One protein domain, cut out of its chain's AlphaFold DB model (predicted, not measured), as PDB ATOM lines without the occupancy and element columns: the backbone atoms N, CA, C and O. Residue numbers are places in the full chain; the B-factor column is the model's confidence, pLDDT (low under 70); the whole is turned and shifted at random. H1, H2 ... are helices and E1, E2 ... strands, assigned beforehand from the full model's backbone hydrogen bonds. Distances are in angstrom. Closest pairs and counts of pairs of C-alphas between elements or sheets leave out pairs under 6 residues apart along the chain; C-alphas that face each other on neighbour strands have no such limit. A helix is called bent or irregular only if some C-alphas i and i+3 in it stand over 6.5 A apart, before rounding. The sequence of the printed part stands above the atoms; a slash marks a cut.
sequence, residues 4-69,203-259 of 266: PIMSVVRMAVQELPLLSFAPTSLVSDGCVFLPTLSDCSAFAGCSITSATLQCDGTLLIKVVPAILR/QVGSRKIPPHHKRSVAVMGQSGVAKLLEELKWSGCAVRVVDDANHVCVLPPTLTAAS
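This is residues 4 to 69 and 203 to 259 of the 266 residues of the protein "Adenylate/guanylate cyclase, putative" of Trypanosoma equiperdum (UniProt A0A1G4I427). A strongly twisted sheet, built round the long hairpin E3 and E4, has two helices over one face, in two layers: long H2 and shorter H1, set crosswise to each other. The 123 printed residues hold, in order, H1 E1 E2 E3 E4 H2 E5. The sheet order is E1, E2, E3, E4, E5, mixed; the class is mixed, helices and strands. The whole is compact, radius of gyration of the C-alphas 14.5 A, spanning 47 by 34 by 27 A.

Find C-alpha 5 at (215.095, 133.548, 300.897), where H1, residues 5 to 15, begins. Next come E1, residues 19 to 21, and E2, residues 30 to 33. E3, residues 42 to 53, runs 32.1 A; E4, residues 59 to 69, runs 29.8 A and bends by 51 degrees at residue 64. H2, residues 211 to 230, runs 29.6 A and is irregular, but only just: C-alphas 212 and 215 are 6.9 A apart. E5, residues 239 to 243, ends at C-alpha 243, (212.871, 119.848, 307.673).

E1 to E4 form a meander, each strand the antiparallel neighbour of the one before: look for N 19 and O 33 at 2.9 A, N 32 and O 46 at 2.8 A, N 47 and O 64 at 2.8 A. E5 is parallel to E4, with N 61 and O 240 at 2.9 A. H2 is on the sheet; its closest C-alphas to E3 are Gly 221 and Gly 45, 4.3 A. H1 is on the same face, its C-alpha of Ile 5 being 5.9 A from that of Ala 51 in E3. H1 and H2 are close but not clearly touching, about perpendicular at 74 degrees; the closest C-alphas, Ala 12 and Leu 229, are 6.8 A apart. In H1 every O i to N i+4 pair is within hydrogen-bond range, in H2 14 of 16.

The farthest C-alphas, Cys 55 and Arg 207, are 47.2 A apart. Residues 70 to 202 are not printed; C-alphas 69 and 203 are 10.9 A apart across this cut. Of the links printed whole, none is long. Confidence is under 70 at residues 21 to 29, 35 to 41, 69, 203 to 214 and 245 to 259.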
ATOM      1  N   PRO A   4     218.189 134.093 297.329       84.62
ATOM      2  CA  PRO A   4     217.662 134.944 298.384       84.62
ATOM      3  C   PRO A   4     216.338 134.381 298.914       84.62
ATOM      4  O   PRO A   4     215.364 134.257 298.170       84.62
ATOM      5  N   ILE A   5     216.280 134.097 300.215       85.50
ATOM      6  CA  ILE A   5     215.095 133.548 300.897       85.50
ATOM      7  C   ILE A   5     213.863 134.432 300.673       85.50
ATOM      8  O   ILE A   5     212.763 133.936 300.441       85.50
ATOM      9  N   MET A   6     214.052 135.753 300.635       81.06
ATOM     10  CA  MET A   6     212.958 136.696 300.399       81.06
ATOM     11  C   MET A   6     212.346 136.613 299.004       81.06
ATOM     12  O   MET A   6     211.160 136.903 298.852       81.06
ATOM     13  N   SER A   7     213.102 136.172 298.002       84.50
ATOM     14  CA  SER A   7     212.549 135.907 296.675       84.50
ATOM     15  C   SER A   7     211.633 134.680 296.711       84.50
ATOM     16  O   SER A   7     210.542 134.725 296.148       84.50
ATOM     17  N   VAL A   8     212.033 133.633 297.443       85.88
ATOM     18  CA  VAL A   8     211.244 132.405 297.643       85.88
ATOM     19  C   VAL A   8     209.949 132.688 298.389       85.88
ATOM     20  O   VAL A   8     208.879 132.338 297.904       85.88
ATOM     21  N   VAL A   9     210.020 133.405 299.513       84.88
ATOM     22  CA  VAL A   9     208.831 133.821 300.274       84.88
ATOM     23  C   VAL A   9     207.884 134.657 299.421       84.88
ATOM     24  O   VAL A   9     206.677 134.427 299.438       84.88
ATOM     25  N   ARG A  10     208.416 135.626 298.665       81.44
ATOM     26  CA  ARG A  10     207.597 136.489 297.809       81.44
ATOM     27  C   ARG A  10     206.836 135.672 296.772       81.44
ATOM     28  O   ARG A  10     205.640 135.892 296.623       81.44
ATOM     29  N   MET A  11     207.503 134.739 296.094       84.81
ATOM     30  CA  MET A  11     206.839 133.878 295.115       84.81
ATOM     31  C   MET A  11     205.828 132.947 295.783       84.81
ATOM     32  O   MET A  11     204.699 132.851 295.319       84.81
ATOM     33  N   ALA A  12     206.186 132.336 296.916       85.88
ATOM     34  CA  ALA A  12     205.288 131.460 297.658       85.88
ATOM     35  C   ALA A  12     203.984 132.170 298.050       85.88
ATOM     36  O   ALA A  12     202.908 131.634 297.842       85.88
ATOM     37  N   VAL A  13     204.050 133.407 298.546       79.88
ATOM     38  CA  VAL A  13     202.855 134.201 298.893       79.88
ATOM     39  C   VAL A  13     202.068 134.656 297.658       79.88
ATOM     40  O   VAL A  13     200.867 134.903 297.748       79.88
ATOM     41  N   GLN A  14     202.732 134.815 296.512       79.75
ATOM     42  CA  GLN A  14     202.078 135.197 295.260       79.75
ATOM     43  C   GLN A  14     201.322 134.031 294.618       79.75
ATOM     44  O   GLN A  14     200.236 134.250 294.085       79.75
ATOM     45  N   GLU A  15     201.880 132.820 294.665       82.06
ATOM     46  CA  GLU A  15     201.316 131.640 293.998       82.06
ATOM     47  C   GLU A  15     200.435 130.782 294.909       82.06
ATOM     48  O   GLU A  15     199.518 130.117 294.430       82.06
ATOM     49  N   LEU A  16     200.691 130.794 296.217       82.75
ATOM     50  CA  LEU A  16     200.056 129.904 297.185       82.75
ATOM     51  C   LEU A  16     199.214 130.696 298.194       82.75
ATOM     52  O   LEU A  16     199.456 131.884 298.432       82.75
ATOM     53  N   PRO A  17     198.238 130.050 298.859       77.81
ATOM     54  CA  PRO A  17     197.419 130.670 299.897       77.81
ATOM     55  C   PRO A  17     198.182 130.824 301.227       77.81
ATOM     56  O   PRO A  17     197.729 130.364 302.272       77.81
ATOM     57  N   LEU A  18     199.348 131.465 301.197       80.38
ATOM     58  CA  LEU A  18     200.235 131.624 302.345       80.38
ATOM     59  C   LEU A  18     200.273 133.071 302.832       80.38
ATOM     60  O   LEU A  18     200.257 134.030 302.061       80.38
ATOM     61  N   LEU A  19     200.368 133.218 304.146       78.75
ATOM     62  CA  LEU A  19     200.637 134.476 304.826       78.75
ATOM     63  C   LEU A  19     202.138 134.579 305.103       78.75
ATOM     64  O   LEU A  19     202.715 133.622 305.600       78.75
ATOM     65  N   SER A  20     202.772 135.721 304.841       75.12
ATOM     66  CA  SER A  20     204.166 135.969 305.238       75.12
ATOM     67  C   SER A  20     204.250 137.148 306.182       75.12
ATOM     68  O   SER A  20     203.754 138.217 305.847       75.12
ATOM     69  N   PHE A  21     204.954 136.986 307.299       69.06
ATOM     70  CA  PHE A  21     205.261 138.074 308.226       69.06
ATOM     71  C   PHE A  21     206.771 138.312 308.162       69.06
ATOM     72  O   PHE A  21     207.554 137.447 308.556       69.06
ATOM     73  N   ALA A  22     207.182 139.444 307.588       53.84
ATOM     74  CA  ALA A  22     208.598 139.750 307.412       53.84
ATOM     75  C   ALA A  22     209.232 140.197 308.744       53.84
ATOM     76  O   ALA A  22     208.631 141.010 309.453       53.84
ATOM     77  N   PRO A  23     210.456 139.752 309.080       48.53
ATOM     78  CA  PRO A  23     211.265 140.459 310.061       48.53
ATOM     79  C   PRO A  23     211.626 141.842 309.503       48.53
ATOM     80  O   PRO A  23     212.069 141.980 308.366       48.53
ATOM     81  N   THR A  24     211.476 142.891 310.309       43.75
ATOM     82  CA  THR A  24     211.862 144.268 309.953       43.75
ATOM     83  C   THR A  24     213.385 144.489 309.937       43.75
ATOM     84  O   THR A  24     213.838 145.625 310.032       43.75
ATOM     85  N   SER A  25     214.199 143.430 309.860       36.41
ATOM     86  CA  SER A  25     215.662 143.522 309.873       36.41
ATOM     87  C   SER A  25     216.300 142.593 308.840       36.41
ATOM     88  O   SER A  25     215.739 141.559 308.490       36.41
ATOM     89  N   LEU A  26     217.499 142.973 308.393       39.38
ATOM     90  CA  LEU A  26     218.345 142.337 307.374       39.38
ATOM     91  C   LEU A  26     218.857 140.910 307.716       39.38
ATOM     92  O   LEU A  26     219.832 140.468 307.113       39.38
ATOM     93  N   VAL A  27     218.234 140.167 308.641       37.97
ATOM     94  CA  VAL A  27     218.689 138.824 309.063       37.97
ATOM     95  C   VAL A  27     217.749 137.696 308.600       37.97
ATOM     96  O   VAL A  27     216.642 137.522 309.102       37.97
ATOM     97  N   SER A  28     218.283 136.974 307.610       50.22
ATOM     98  CA  SER A  28     218.118 135.604 307.078       50.22
ATOM     99  C   SER A  28     216.782 134.866 306.963       50.22
ATOM    100  O   SER A  28     216.717 134.034 306.068       50.22
ATOM    101  N   ASP A  29     215.729 135.110 307.738       60.06
ATOM    102  CA  ASP A  29     214.643 134.114 307.844       60.06
ATOM    103  C   ASP A  29     213.273 134.618 307.367       60.06
ATOM    104  O   ASP A  29     212.815 135.707 307.713       60.06
ATOM    105  N   GLY A  30     212.596 133.799 306.558       74.62
ATOM    106  CA  GLY A  30     211.312 134.121 305.942       74.62
ATOM    107  C   GLY A  30     210.168 133.272 306.483       74.62
ATOM    108  O   GLY A  30     210.030 132.119 306.083       74.62
ATOM    109  N   CYS A  31     209.329 133.818 307.367       80.44
ATOM    110  CA  CYS A  31     208.230 133.058 307.967       80.44
ATOM    111  C   CYS A  31     206.968 133.072 307.097       80.44
ATOM    112  O   CYS A  31     206.414 134.137 306.820       80.44
ATOM    113  N   VAL A  32     206.479 131.883 306.742       83.62
ATOM    114  CA  VAL A  32     205.234 131.649 306.004       83.62
ATOM    115  C   VAL A  32     204.264 130.798 306.825       83.62
ATOM    116  O   VAL A  32     204.650 129.839 307.491       83.62
ATOM    117  N   PHE A  33     202.985 131.147 306.790       81.50
ATOM    118  CA  PHE A  33     201.951 130.552 307.628       81.50
ATOM    119  C   PHE A  33     200.734 130.167 306.816       81.50
ATOM    120  O   PHE A  33     200.367 130.841 305.850       81.50
ATOM    121  N   LEU A  34     200.071 129.112 307.282       77.38
ATOM    122  CA  LEU A  34     198.752 128.768 306.800       77.38
ATOM    123  C   LEU A  34     197.686 129.622 307.509       77.38
ATOM    124  O   LEU A  34     197.693 129.719 308.742       77.38
ATOM    125  N   PRO A  35     196.732 130.183 306.754       66.06
ATOM    126  CA  PRO A  35     195.539 130.850 307.263       66.06
ATOM    127  C   PRO A  35     194.631 129.828 307.955       66.06
ATOM    128  O   PRO A  35     193.690 129.295 307.377       66.06
ATOM    129  N   THR A  36     194.916 129.502 309.207       59.00
ATOM    130  CA  THR A  36     194.049 128.623 309.992       59.00
ATOM    131  C   THR A  36     193.409 129.440 311.096       59.00
ATOM    132  O   THR A  36     194.091 130.025 311.937       59.00
ATOM    133  N   LEU A  37     192.077 129.491 311.098       52.22
ATOM    134  CA  LEU A  37     191.308 129.921 312.261       52.22
ATOM    135  C   LEU A  37     191.462 128.834 313.330       52.22
ATOM    136  O   LEU A  37     190.566 128.025 313.533       52.22
ATOM    137  N   SER A  38     192.633 128.740 313.964       50.16
ATOM    138  CA  SER A  38     192.759 127.858 315.115       50.16
ATOM    139  C   SER A  38     192.032 128.498 316.294       50.16
ATOM    140  O   SER A  38     192.214 129.685 316.591       50.16
ATOM    141  N   ASP A  39     191.272 127.692 317.033       52.03
ATOM    142  CA  ASP A  39     190.656 128.087 318.311       52.03
ATOM    143  C   ASP A  39     191.696 128.631 319.316       52.03
ATOM    144  O   ASP A  39     191.388 129.348 320.271       52.03
ATOM    145  N   CYS A  40     192.972 128.333 319.062       54.94
ATOM    146  CA  CYS A  40     194.121 128.704 319.868       54.94
ATOM    147  C   CYS A  40     194.636 130.136 319.646       54.94
ATOM    148  O   CYS A  40     195.585 130.527 320.331       54.94
ATOM    149  N   SER A  41     194.034 130.937 318.753       63.72
ATOM    150  CA  SER A  41     194.485 132.318 318.475       63.72
ATOM    151  C   SER A  41     195.972 132.366 318.055       63.72
ATOM    152  O   SER A  41     196.768 133.183 318.524       63.72
ATOM    153  N   ALA A  42     196.385 131.414 317.219       70.44
ATOM    154  CA  ALA A  42     197.741 131.326 316.694       70.44
ATOM    155  C   ALA A  42     197.728 130.838 315.244       70.44
ATOM    156  O   ALA A  42     196.921 129.973 314.896       70.44
ATOM    157  N   PHE A  43     198.655 131.355 314.441       76.12
ATOM    158  CA  PHE A  43     199.015 130.781 313.153       76.12
ATOM    159  C   PHE A  43     200.232 129.882 313.322       76.12
ATOM    160  O   PHE A  43     201.239 130.273 313.915       76.12
ATOM    161  N   ALA A  44     200.129 128.675 312.781       79.06
ATOM    162  CA  ALA A  44     201.238 127.748 312.660       79.06
ATOM    163  C   ALA A  44     201.693 127.691 311.200       79.06
ATOM    164  O   ALA A  44     200.897 127.838 310.270       79.06
ATOM    165  N   GLY A  45     202.987 127.502 311.004       86.19
ATOM    166  CA  GLY A  45     203.598 127.499 309.688       86.19
ATOM    167  C   GLY A  45     205.059 127.108 309.771       86.19
ATOM    168  O   GLY A  45     205.444 126.305 310.625       86.19
ATOM    169  N   CYS A  46     205.878 127.696 308.911       86.69
ATOM    170  CA  CYS A  46     207.308 127.457 308.915       86.69
ATOM    171  C   CYS A  46     208.134 128.715 308.637       86.69
ATOM    172  O   CYS A  46     207.703 129.622 307.927       86.69
ATOM    173  N   SER A  47     209.350 128.749 309.175       86.31
ATOM    174  CA  SER A  47     210.389 129.685 308.754       86.31
ATOM    175  C   SER A  47     211.245 129.030 307.681       86.31
ATOM    176  O   SER A  47     211.703 127.906 307.874       86.31
ATOM    177  N   ILE A  48     211.446 129.716 306.558       87.31
ATOM    178  CA  ILE A  48     212.403 129.326 305.526       87.31
ATOM    179  C   ILE A  48     213.786 129.787 305.984       87.31
ATOM    180  O   ILE A  48     214.029 130.991 306.071       87.31
ATOM    181  N   THR A  49     214.676 128.830 306.254       85.25
ATOM    182  CA  THR A  49     216.039 129.072 306.762       85.25
ATOM    183  C   THR A  49     217.088 129.045 305.656       85.25
ATOM    184  O   THR A  49     218.158 129.633 305.781       85.25
ATOM    185  N   SER A  50     216.807 128.358 304.544       87.12
ATOM    186  CA  SER A  50     217.660 128.396 303.355       87.12
ATOM    187  C   SER A  50     216.913 127.977 302.095       87.12
ATOM    188  O   SER A  50     215.951 127.211 302.143       87.12
ATOM    189  N   ALA A  51     217.393 128.471 300.956       89.62
ATOM    190  CA  ALA A  51     216.933 128.078 299.634       89.62
ATOM    191  C   ALA A  51     218.143 127.883 298.714       89.62
ATOM    192  O   ALA A  51     218.941 128.799 298.510       89.62
ATOM    193  N   THR A  52     218.294 126.685 298.159       91.69
ATOM    194  CA  THR A  52     219.437 126.321 297.313       91.69
ATOM    195  C   THR A  52     218.973 125.600 296.061       91.69
ATOM    196  O   THR A  52     218.280 124.593 296.141       91.69
ATOM    197  N   LEU A  53     219.385 126.099 294.897       90.06
ATOM    198  CA  LEU A  53     219.215 125.393 293.634       90.06
ATOM    199  C   LEU A  53     220.330 124.353 293.499       90.06
ATOM    200  O   LEU A  53     221.519 124.707 293.472       90.06
ATOM    201  N   GLN A  54     219.930 123.088 293.464       90.50
ATOM    202  CA  GLN A  54     220.796 121.929 293.293       90.50
ATOM    203  C   GLN A  54     221.229 121.777 291.828       90.50
ATOM    204  O   GLN A  54     220.635 122.354 290.916       90.50
ATOM    205  N   CYS A  55     222.299 121.012 291.599       86.56
ATOM    206  CA  CYS A  55     222.853 120.791 290.259       86.56
ATOM    207  C   CYS A  55     221.906 120.018 289.328       86.56
ATOM    208  O   CYS A  55     222.014 120.153 288.115       86.56
ATOM    209  N   ASP A  56     220.985 119.235 289.889       88.19
ATOM    210  CA  ASP A  56     219.944 118.493 289.171       88.19
ATOM    211  C   ASP A  56     218.732 119.365 288.782       88.19
ATOM    212  O   ASP A  56     217.776 118.863 288.197       88.19
ATOM    213  N   GLY A  57     218.758 120.666 289.099       86.44
ATOM    214  CA  GLY A  57     217.658 121.593 288.835       86.44
ATOM    215  C   GLY A  57     216.572 121.614 289.916       86.44
ATOM    216  O   GLY A  57     215.584 122.329 289.752       86.44
ATOM    217  N   THR A  58     216.747 120.886 291.024       91.50
ATOM    218  CA  THR A  58     215.813 120.895 292.157       91.50
ATOM    219  C   THR A  58     216.052 122.113 293.056       91.50
ATOM    220  O   THR A  58     217.173 122.368 293.505       91.50
ATOM    221  N   LEU A  59     214.999 122.864 293.382       92.88
ATOM    222  CA  LEU A  59     215.031 123.892 294.418       92.88
ATOM    223  C   LEU A  59     214.820 123.242 295.789       92.88
ATOM    224  O   LEU A  59     213.714 122.839 296.141       92.88
ATOM    225  N   LEU A  60     215.890 123.170 296.575       93.56
ATOM    226  CA  LEU A  60     215.859 122.683 297.944       93.56
ATOM    227  C   LEU A  60     215.570 123.838 298.909       93.56
ATOM    228  O   LEU A  60     216.393 124.748 299.051       93.56
ATOM    229  N   ILE A  61     214.434 123.773 299.599       92.56
ATOM    230  CA  ILE A  61     214.020 124.734 300.627       92.56
ATOM    231  C   ILE A  61     214.133 124.054 301.989       92.56
ATOM    232  O   ILE A  61     213.483 123.036 302.227       92.56
ATOM    233  N   LYS A  62     214.938 124.613 302.897       90.94
ATOM    234  CA  LYS A  62     214.946 124.162 304.293       90.94
ATOM    235  C   LYS A  62     213.994 124.996 305.121       90.94
ATOM    236  O   LYS A  62     213.992 126.227 305.018       90.94
ATOM    237  N   VAL A  63     213.210 124.313 305.943       89.25
ATOM    238  CA  VAL A  63     212.200 124.944 306.785       89.25
ATOM    239  C   VAL A  63     212.261 124.436 308.215       89.25
ATOM    240  O   VAL A  63     212.673 123.307 308.463       89.25
ATOM    241  N   VAL A  64     211.802 125.268 309.144       86.50
ATOM    242  CA  VAL A  64     211.642 124.923 310.563       86.50
ATOM    243  C   VAL A  64     210.255 125.323 311.052       86.50
ATOM    244  O   VAL A  64     209.696 126.296 310.539       86.50
ATOM    245  N   PRO A  65     209.677 124.626 312.040       84.38
ATOM    246  CA  PRO A  65     208.343 124.950 312.530       84.38
ATOM    247  C   PRO A  65     208.299 126.350 313.152       84.38
ATOM    248  O   PRO A  65     209.168 126.706 313.951       84.38
ATOM    249  N   ALA A  66     207.260 127.124 312.828       80.31
ATOM    250  CA  ALA A  66     207.042 128.469 313.359       80.31
ATOM    251  C   ALA A  66     205.618 128.645 313.906       80.31
ATOM    252  O   ALA A  66     204.645 128.168 313.315       80.31
ATOM    253  N   ILE A  67     205.484 129.364 315.026       77.12
ATOM    254  CA  ILE A  67     204.183 129.750 315.598       77.12
ATOM    255  C   ILE A  67     204.136 131.256 315.819       77.12
ATOM    256  O   ILE A  67     204.867 131.778 316.657       77.12
ATOM    257  N   LEU A  68     203.186 131.930 315.176       73.38
ATOM    258  CA  LEU A  68     202.838 133.317 315.456       73.38
ATOM    259  C   LEU A  68     201.556 133.379 316.290       73.38
ATOM    260  O   LEU A  68     200.537 132.791 315.936       73.38
ATOM    261  N   ARG A  69     201.587 134.110 317.403       68.56
ATOM    262  CA  ARG A  69     200.402 134.330 318.244       68.56
ATOM    263  C   ARG A  69     199.715 135.616 317.834       68.56
ATOM    264  O   ARG A  69     200.368 136.649 317.750       68.56
ATOM    265  N   GLN A 203     202.837 138.741 327.177       38.72
ATOM    266  CA  GLN A 203     202.508 137.844 328.294       38.72
ATOM    267  C   GLN A 203     201.037 137.399 328.405       38.72
ATOM    268  O   GLN A 203     200.491 137.318 329.501       38.72
ATOM    269  N   VAL A 204     200.370 137.018 327.312       35.97
ATOM    270  CA  VAL A 204     199.099 136.271 327.435       35.97
ATOM    271  C   VAL A 204     199.155 135.031 326.555       35.97
ATOM    272  O   VAL A 204     199.090 135.116 325.335       35.97
ATOM    273  N   GLY A 205     199.313 133.854 327.173       38.62
ATOM    274  CA  GLY A 205     199.195 132.587 326.446       38.62
ATOM    275  C   GLY A 205     200.193 131.480 326.776       38.62
ATOM    276  O   GLY A 205     200.324 130.550 325.984       38.62
ATOM    277  N   SER A 206     200.846 131.470 327.939       39.47
ATOM    278  CA  SER A 206     201.129 130.159 328.560       39.47
ATOM    279  C   SER A 206     199.831 129.351 328.782       39.47
ATOM    280  O   SER A 206     199.892 128.139 328.938       39.47
ATOM    281  N   ARG A 207     198.662 130.015 328.735       46.50
ATOM    282  CA  ARG A 207     197.339 129.463 329.051       46.50
ATOM    283  C   ARG A 207     196.458 128.982 327.876       46.50
ATOM    284  O   ARG A 207     195.491 128.298 328.169       46.50
ATOM    285  N   LYS A 208     196.726 129.295 326.591       55.31
ATOM    286  CA  LYS A 208     195.847 128.858 325.464       55.31
ATOM    287  C   LYS A 208     196.396 127.721 324.594       55.31
ATOM    288  O   LYS A 208     195.633 126.850 324.210       55.31
ATOM    289  N   ILE A 209     197.705 127.685 324.334       57.84
ATOM    290  CA  ILE A 209     198.372 126.476 323.826       57.84
ATOM    291  C   ILE A 209     199.242 125.973 324.969       57.84
ATOM    292  O   ILE A 209     200.261 126.618 325.261       57.84
ATOM    293  N   PRO A 210     198.848 124.881 325.645       61.47
ATOM    294  CA  PRO A 210     199.667 124.293 326.687       61.47
ATOM    295  C   PRO A 210     201.094 124.049 326.172       61.47
ATOM    296  O   PRO A 210     201.259 123.688 325.005       61.47
ATOM    297  N   PRO A 211     202.142 124.229 326.996       62.84
ATOM    298  CA  PRO A 211     203.531 124.042 326.566       62.84
ATOM    299  C   PRO A 211     203.781 122.711 325.839       62.84
ATOM    300  O   PRO A 211     204.521 122.687 324.859       62.84
ATOM    301  N   HIS A 212     203.094 121.643 326.256       68.31
ATOM    302  CA  HIS A 212     203.168 120.308 325.660       68.31
ATOM    303  C   HIS A 212     202.497 120.190 324.274       68.31
ATOM    304  O   HIS A 212     202.835 119.289 323.516       68.31
ATOM    305  N   HIS A 213     201.606 121.114 323.895       69.25
ATOM    306  CA  HIS A 213     200.939 121.144 322.584       69.25
ATOM    307  C   HIS A 213     201.565 122.129 321.590       69.25
ATOM    308  O   HIS A 213     201.205 122.134 320.417       69.25
ATOM    309  N   LYS A 214     202.524 122.965 322.008       69.56
ATOM    310  CA  LYS A 214     203.166 123.924 321.090       69.56
ATOM    311  C   LYS A 214     203.846 123.220 319.923       69.56
ATOM    312  O   LYS A 214     203.672 123.622 318.782       69.56
ATOM    313  N   ARG A 215     204.591 122.149 320.203       72.12
ATOM    314  CA  ARG A 215     205.315 121.414 319.163       72.12
ATOM    315  C   ARG A 215     204.364 120.719 318.192       72.12
ATOM    316  O   ARG A 215     204.577 120.820 316.994       72.12
ATOM    317  N   SER A 216     203.305 120.074 318.684       74.88
ATOM    318  CA  SER A 216     202.334 119.400 317.812       74.88
ATOM    319  C   SER A 216     201.598 120.388 316.905       74.88
ATOM    320  O   SER A 216     201.495 120.146 315.706       74.88
ATOM    321  N   VAL A 217     201.168 121.537 317.437       74.31
ATOM    322  CA  VAL A 217     200.531 122.604 316.646       74.31
ATOM    323  C   VAL A 217     201.493 123.174 315.597       74.31
ATOM    324  O   VAL A 217     201.101 123.333 314.442       74.31
ATOM    325  N   ALA A 218     202.754 123.429 315.961       77.06
ATOM    326  CA  ALA A 218     203.759 123.946 315.032       77.06
ATOM    327  C   ALA A 218     204.052 122.963 313.889       77.06
ATOM    328  O   ALA A 218     204.098 123.366 312.732       77.06
ATOM    329  N   VAL A 219     204.205 121.673 314.208       80.56
ATOM    330  CA  VAL A 219     204.514 120.614 313.235       80.56
ATOM    331  C   VAL A 219     203.354 120.382 312.267       80.56
ATOM    332  O   VAL A 219     203.589 120.195 311.074       80.56
ATOM    333  N   MET A 220     202.103 120.439 312.742       80.25
ATOM    334  CA  MET A 220     200.935 120.377 311.856       80.25
ATOM    335  C   MET A 220     200.920 121.551 310.869       80.25
ATOM    336  O   MET A 220     200.738 121.339 309.670       80.25
ATOM    337  N   GLY A 221     201.171 122.774 311.352       81.94
ATOM    338  CA  GLY A 221     201.273 123.959 310.495       81.94
ATOM    339  C   GLY A 221     202.420 123.865 309.490       81.94
ATOM    340  O   GLY A 221     202.214 124.107 308.304       81.94
ATOM    341  N   GLN A 222     203.605 123.446 309.937       87.62
ATOM    342  CA  GLN A 222     204.772 123.222 309.082       87.62
ATOM    343  C   GLN A 222     204.483 122.190 307.995       87.62
ATOM    344  O   GLN A 222     204.790 122.443 306.840       87.62
ATOM    345  N   SER A 223     203.876 121.052 308.339       87.94
ATOM    346  CA  SER A 223     203.558 119.991 307.376       87.94
ATOM    347  C   SER A 223     202.584 120.475 306.301       87.94
ATOM    348  O   SER A 223     202.741 120.145 305.127       87.94
ATOM    349  N   GLY A 224     201.594 121.282 306.689       88.25
ATOM    350  CA  GLY A 224     200.673 121.905 305.743       88.25
ATOM    351  C   GLY A 224     201.369 122.908 304.816       88.25
ATOM    352  O   GLY A 224     201.166 122.856 303.607       88.25
ATOM    353  N   VAL A 225     202.219 123.786 305.359       89.00
ATOM    354  CA  VAL A 225     202.974 124.754 304.543       89.00
ATOM    355  C   VAL A 225     203.996 124.051 303.644       89.00
ATOM    356  O   VAL A 225     204.125 124.421 302.485       89.00
ATOM    357  N   ALA A 226     204.692 123.026 304.140       91.56
ATOM    358  CA  ALA A 226     205.684 122.267 303.381       91.56
ATOM    359  C   ALA A 226     205.061 121.614 302.143       91.56
ATOM    360  O   ALA A 226     205.593 121.784 301.054       91.56
ATOM    361  N   LYS A 227     203.894 120.972 302.290       91.44
ATOM    362  CA  LYS A 227     203.147 120.427 301.146       91.44
ATOM    363  C   LYS A 227     202.834 121.492 300.096       91.44
ATOM    364  O   LYS A 227     203.082 121.271 298.921       91.44
ATOM    365  N   LEU A 228     202.345 122.660 300.516       90.31
ATOM    366  CA  LEU A 228     202.062 123.751 299.578       90.31
ATOM    367  C   LEU A 228     203.331 124.275 298.899       90.31
ATOM    368  O   LEU A 228     203.313 124.582 297.714       90.31
ATOM    369  N   LEU A 229     204.439 124.384 299.633       91.25
ATOM    370  CA  LEU A 229     205.717 124.817 299.071       91.25
ATOM    371  C   LEU A 229     206.281 123.806 298.060       91.25
ATOM    372  O   LEU A 229     206.910 124.230 297.098       91.25
ATOM    373  N   GLU A 230     206.049 122.503 298.231       92.56
ATOM    374  CA  GLU A 230     206.411 121.478 297.235       92.56
ATOM    375  C   GLU A 230     205.602 121.610 295.933       92.56
ATOM    376  O   GLU A 230     206.086 121.237 294.866       92.56
ATOM    377  N   GLU A 231     204.400 122.192 295.995       89.69
ATOM    378  CA  GLU A 231     203.549 122.478 294.830       89.69
ATOM    379  C   GLU A 231     203.932 123.782 294.096       89.69
ATOM    380  O   GLU A 231     203.383 124.078 293.028       89.69
ATOM    381  N   LEU A 232     204.872 124.567 294.641       87.19
ATOM    382  CA  LEU A 232     205.313 125.849 294.083       87.19
ATOM    383  C   LEU A 232     205.948 125.677 292.693       87.19
ATOM    384  O   LEU A 232     206.834 124.842 292.501       87.19
ATOM    385  N   LYS A 233     205.578 126.526 291.724       81.38
ATOM    386  CA  LYS A 233     206.097 126.453 290.348       81.38
ATOM    387  C   LYS A 233     207.218 127.462 290.115       81.38
ATOM    388  O   LYS A 233     207.110 128.370 289.294       81.38
ATOM    389  N   TRP A 234     208.355 127.260 290.778       82.88
ATOM    390  CA  TRP A 234     209.514 128.140 290.604       82.88
ATOM    391  C   TRP A 234     210.244 127.871 289.281       82.88
ATOM    392  O   TRP A 234     211.023 126.929 289.190       82.88
ATOM    393  N   SER A 235     210.044 128.706 288.256       76.31
ATOM    394  CA  SER A 235     210.830 128.691 287.000       76.31
ATOM    395  C   SER A 235     210.994 127.306 286.335       76.31
ATOM    396  O   SER A 235     212.005 127.052 285.685       76.31
ATOM    397  N   GLY A 236     210.019 126.403 286.494       73.50
ATOM    398  CA  GLY A 236     210.087 125.032 285.968       73.50
ATOM    399  C   GLY A 236     211.001 124.071 286.746       73.50
ATOM    400  O   GLY A 236     211.218 122.950 286.295       73.50
ATOM    401  N   CYS A 237     211.527 124.480 287.901       84.12
ATOM    402  CA  CYS A 237     212.286 123.636 288.817       84.12
ATOM    403  C   CYS A 237     211.347 122.800 289.695       84.12
ATOM    404  O   CYS A 237     210.322 123.294 290.167       84.12
ATOM    405  N   ALA A 238     211.731 121.553 289.972       88.44
ATOM    406  CA  ALA A 238     211.085 120.765 291.018       88.44
ATOM    407  C   ALA A 238     211.428 121.369 292.387       88.44
ATOM    408  O   ALA A 238     212.589 121.695 292.638       88.44
ATOM    409  N   VAL A 239     210.446 121.516 293.276       92.00
ATOM    410  CA  VAL A 239     210.673 122.030 294.630       92.00
ATOM    411  C   VAL A 239     210.672 120.872 295.614       92.00
ATOM    412  O   VAL A 239     209.783 120.026 295.602       92.00
ATOM    413  N   ARG A 240     211.686 120.831 296.478       92.06
ATOM    414  CA  ARG A 240     211.787 119.864 297.568       92.06
ATOM    415  C   ARG A 240     211.941 120.604 298.880       92.06
ATOM    416  O   ARG A 240     212.886 121.379 299.053       92.06
ATOM    417  N   VAL A 241     211.048 120.325 299.819       91.88
ATOM    418  CA  VAL A 241     211.091 120.915 301.153       91.88
ATOM    419  C   VAL A 241     211.712 119.912 302.117       91.88
ATOM    420  O   VAL A 241     211.379 118.730 302.114       91.88
ATOM    421  N   VAL A 242     212.669 120.364 302.922       90.81
ATOM    422  CA  VAL A 242     213.343 119.527 303.918       90.81
ATOM    423  C   VAL A 242     213.260 120.196 305.280       90.81
ATOM    424  O   VAL A 242     213.538 121.385 305.420       90.81
ATOM    425  N   ASP A 243     212.872 119.414 306.281       83.44
ATOM    426  CA  ASP A 243     212.871 119.848 307.673       83.44
ATOM    427  C   ASP A 243     214.311 119.968 308.185       83.44
ATOM    428  O   ASP A 243     215.109 119.032 308.049       83.44
ATOM    429  N   ASP A 244     214.659 121.111 308.773       77.81
ATOM    430  CA  ASP A 244     215.919 121.239 309.497       77.81
ATOM    431  C   ASP A 244     215.761 120.632 310.895       77.81
ATOM    432  O   ASP A 244     215.454 121.307 311.880       77.81
ATOM    433  N   ALA A 245     215.981 119.318 310.968       62.06
ATOM    434  CA  ALA A 245     215.829 118.517 312.183       62.06
ATOM    435  C   ALA A 245     216.685 119.004 313.372       62.06
ATOM    436  O   ALA A 245     216.448 118.593 314.509       62.06
ATOM    437  N   ASN A 246     217.666 119.883 313.131       63.16
ATOM    438  CA  ASN A 246     218.527 120.453 314.163       63.16
ATOM    439  C   ASN A 246     217.921 121.681 314.857       63.16
ATOM    440  O   ASN A 246     218.551 122.239 315.758       63.16
ATOM    441  N   HIS A 247     216.749 122.162 314.440       60.19
ATOM    442  CA  HIS A 247     216.175 123.407 314.945       60.19
ATOM    443  C   HIS A 247     214.910 123.182 315.778       60.19
ATOM    444  O   HIS A 247     214.021 122.391 315.466       60.19
ATOM    445  N   VAL A 248     214.842 123.902 316.899       65.94
ATOM    446  CA  VAL A 248     213.660 123.952 317.767       65.94
ATOM    447  C   VAL A 248     212.619 124.866 317.118       65.94
ATOM    448  O   VAL A 248     212.982 125.817 316.432       65.94
ATOM    449  N   CYS A 249     211.329 124.597 317.360       66.88
ATOM    450  CA  CYS A 249     210.230 125.486 316.968       66.88
ATOM    451  C   CYS A 249     210.585 126.953 317.244       66.88
ATOM    452  O   CYS A 249     210.790 127.341 318.398       66.88
ATOM    453  N   VAL A 250     210.616 127.756 316.184       67.12
ATOM    454  CA  VAL A 250     210.970 129.169 316.251       67.12
ATOM    455  C   VAL A 250     209.722 129.963 316.614       67.12
ATOM    456  O   VAL A 250     208.639 129.777 316.051       67.12
ATOM    457  N   LEU A 251     209.860 130.858 317.590       60.31
ATOM    458  CA  LEU A 251     208.930 131.968 317.725       60.31
ATOM    459  C   LEU A 251     209.458 133.058 316.788       60.31
ATOM    460  O   LEU A 251     210.576 133.522 317.019       60.31
ATOM    461  N   PRO A 252     208.725 133.423 315.720       56.28
ATOM    462  CA  PRO A 252     209.155 134.497 314.841       56.28
ATOM    463  C   PRO A 252     209.393 135.756 315.687       56.28
ATOM    464  O   PRO A 252     208.698 135.941 316.698       56.28
ATOM    465  N   PRO A 253     210.366 136.608 315.311       50.69
ATOM    466  CA  PRO A 253     210.598 137.857 316.018       50.69
ATOM    467  C   PRO A 253     209.273 138.607 316.129       50.69
ATOM    468  O   PRO A 253     208.527 138.719 315.152       50.69
ATOM    469  N   THR A 254     208.951 139.070 317.340       51.09
ATOM    470  CA  THR A 254     207.804 139.956 317.551       51.09
ATOM    471  C   THR A 254     207.897 141.077 316.538       51.09
ATOM    472  O   THR A 254     208.946 141.712 316.438       51.09
ATOM    473  N   LEU A 255     206.822 141.298 315.780       49.81
ATOM    474  CA  LEU A 255     206.759 142.428 314.868       49.81
ATOM    475  C   LEU A 255     207.022 143.682 315.682       49.81
ATOM    476  O   LEU A 255     206.261 144.004 316.596       49.81
ATOM    477  N   THR A 256     208.153 144.314 315.395       46.41
ATOM    478  CA  THR A 256     208.611 145.464 316.150       46.41
ATOM    479  C   THR A 256     207.554 146.547 316.027       46.41
ATOM    480  O   THR A 256     207.162 146.940 314.925       46.41
ATOM    481  N   ALA A 257     207.080 147.000 317.181       44.72
ATOM    482  CA  ALA A 257     206.302 148.210 317.330       44.72
ATOM    483  C   ALA A 257     206.940 149.343 316.509       44.72
ATOM    484  O   ALA A 257     208.146 149.581 316.613       44.72
ATOM    485  N   ALA A 258     206.158 150.074 315.712       38.50
ATOM    486  CA  ALA A 258     206.677 151.200 314.925       38.50
ATOM    487  C   ALA A 258     207.321 152.272 315.825       38.50
ATOM    488  O   ALA A 258     208.290 152.928 315.442       38.50
ATOM    489  N   SER A 259     206.808 152.395 317.053       37.62
ATOM    490  CA  SER A 259     207.348 153.255 318.106       37.62
ATOM    491  C   SER A 259     208.775 152.877 318.531       37.62
ATOM    492  O   SER A 259     209.546 153.751 318.917       37.62
TER     493      SER A 259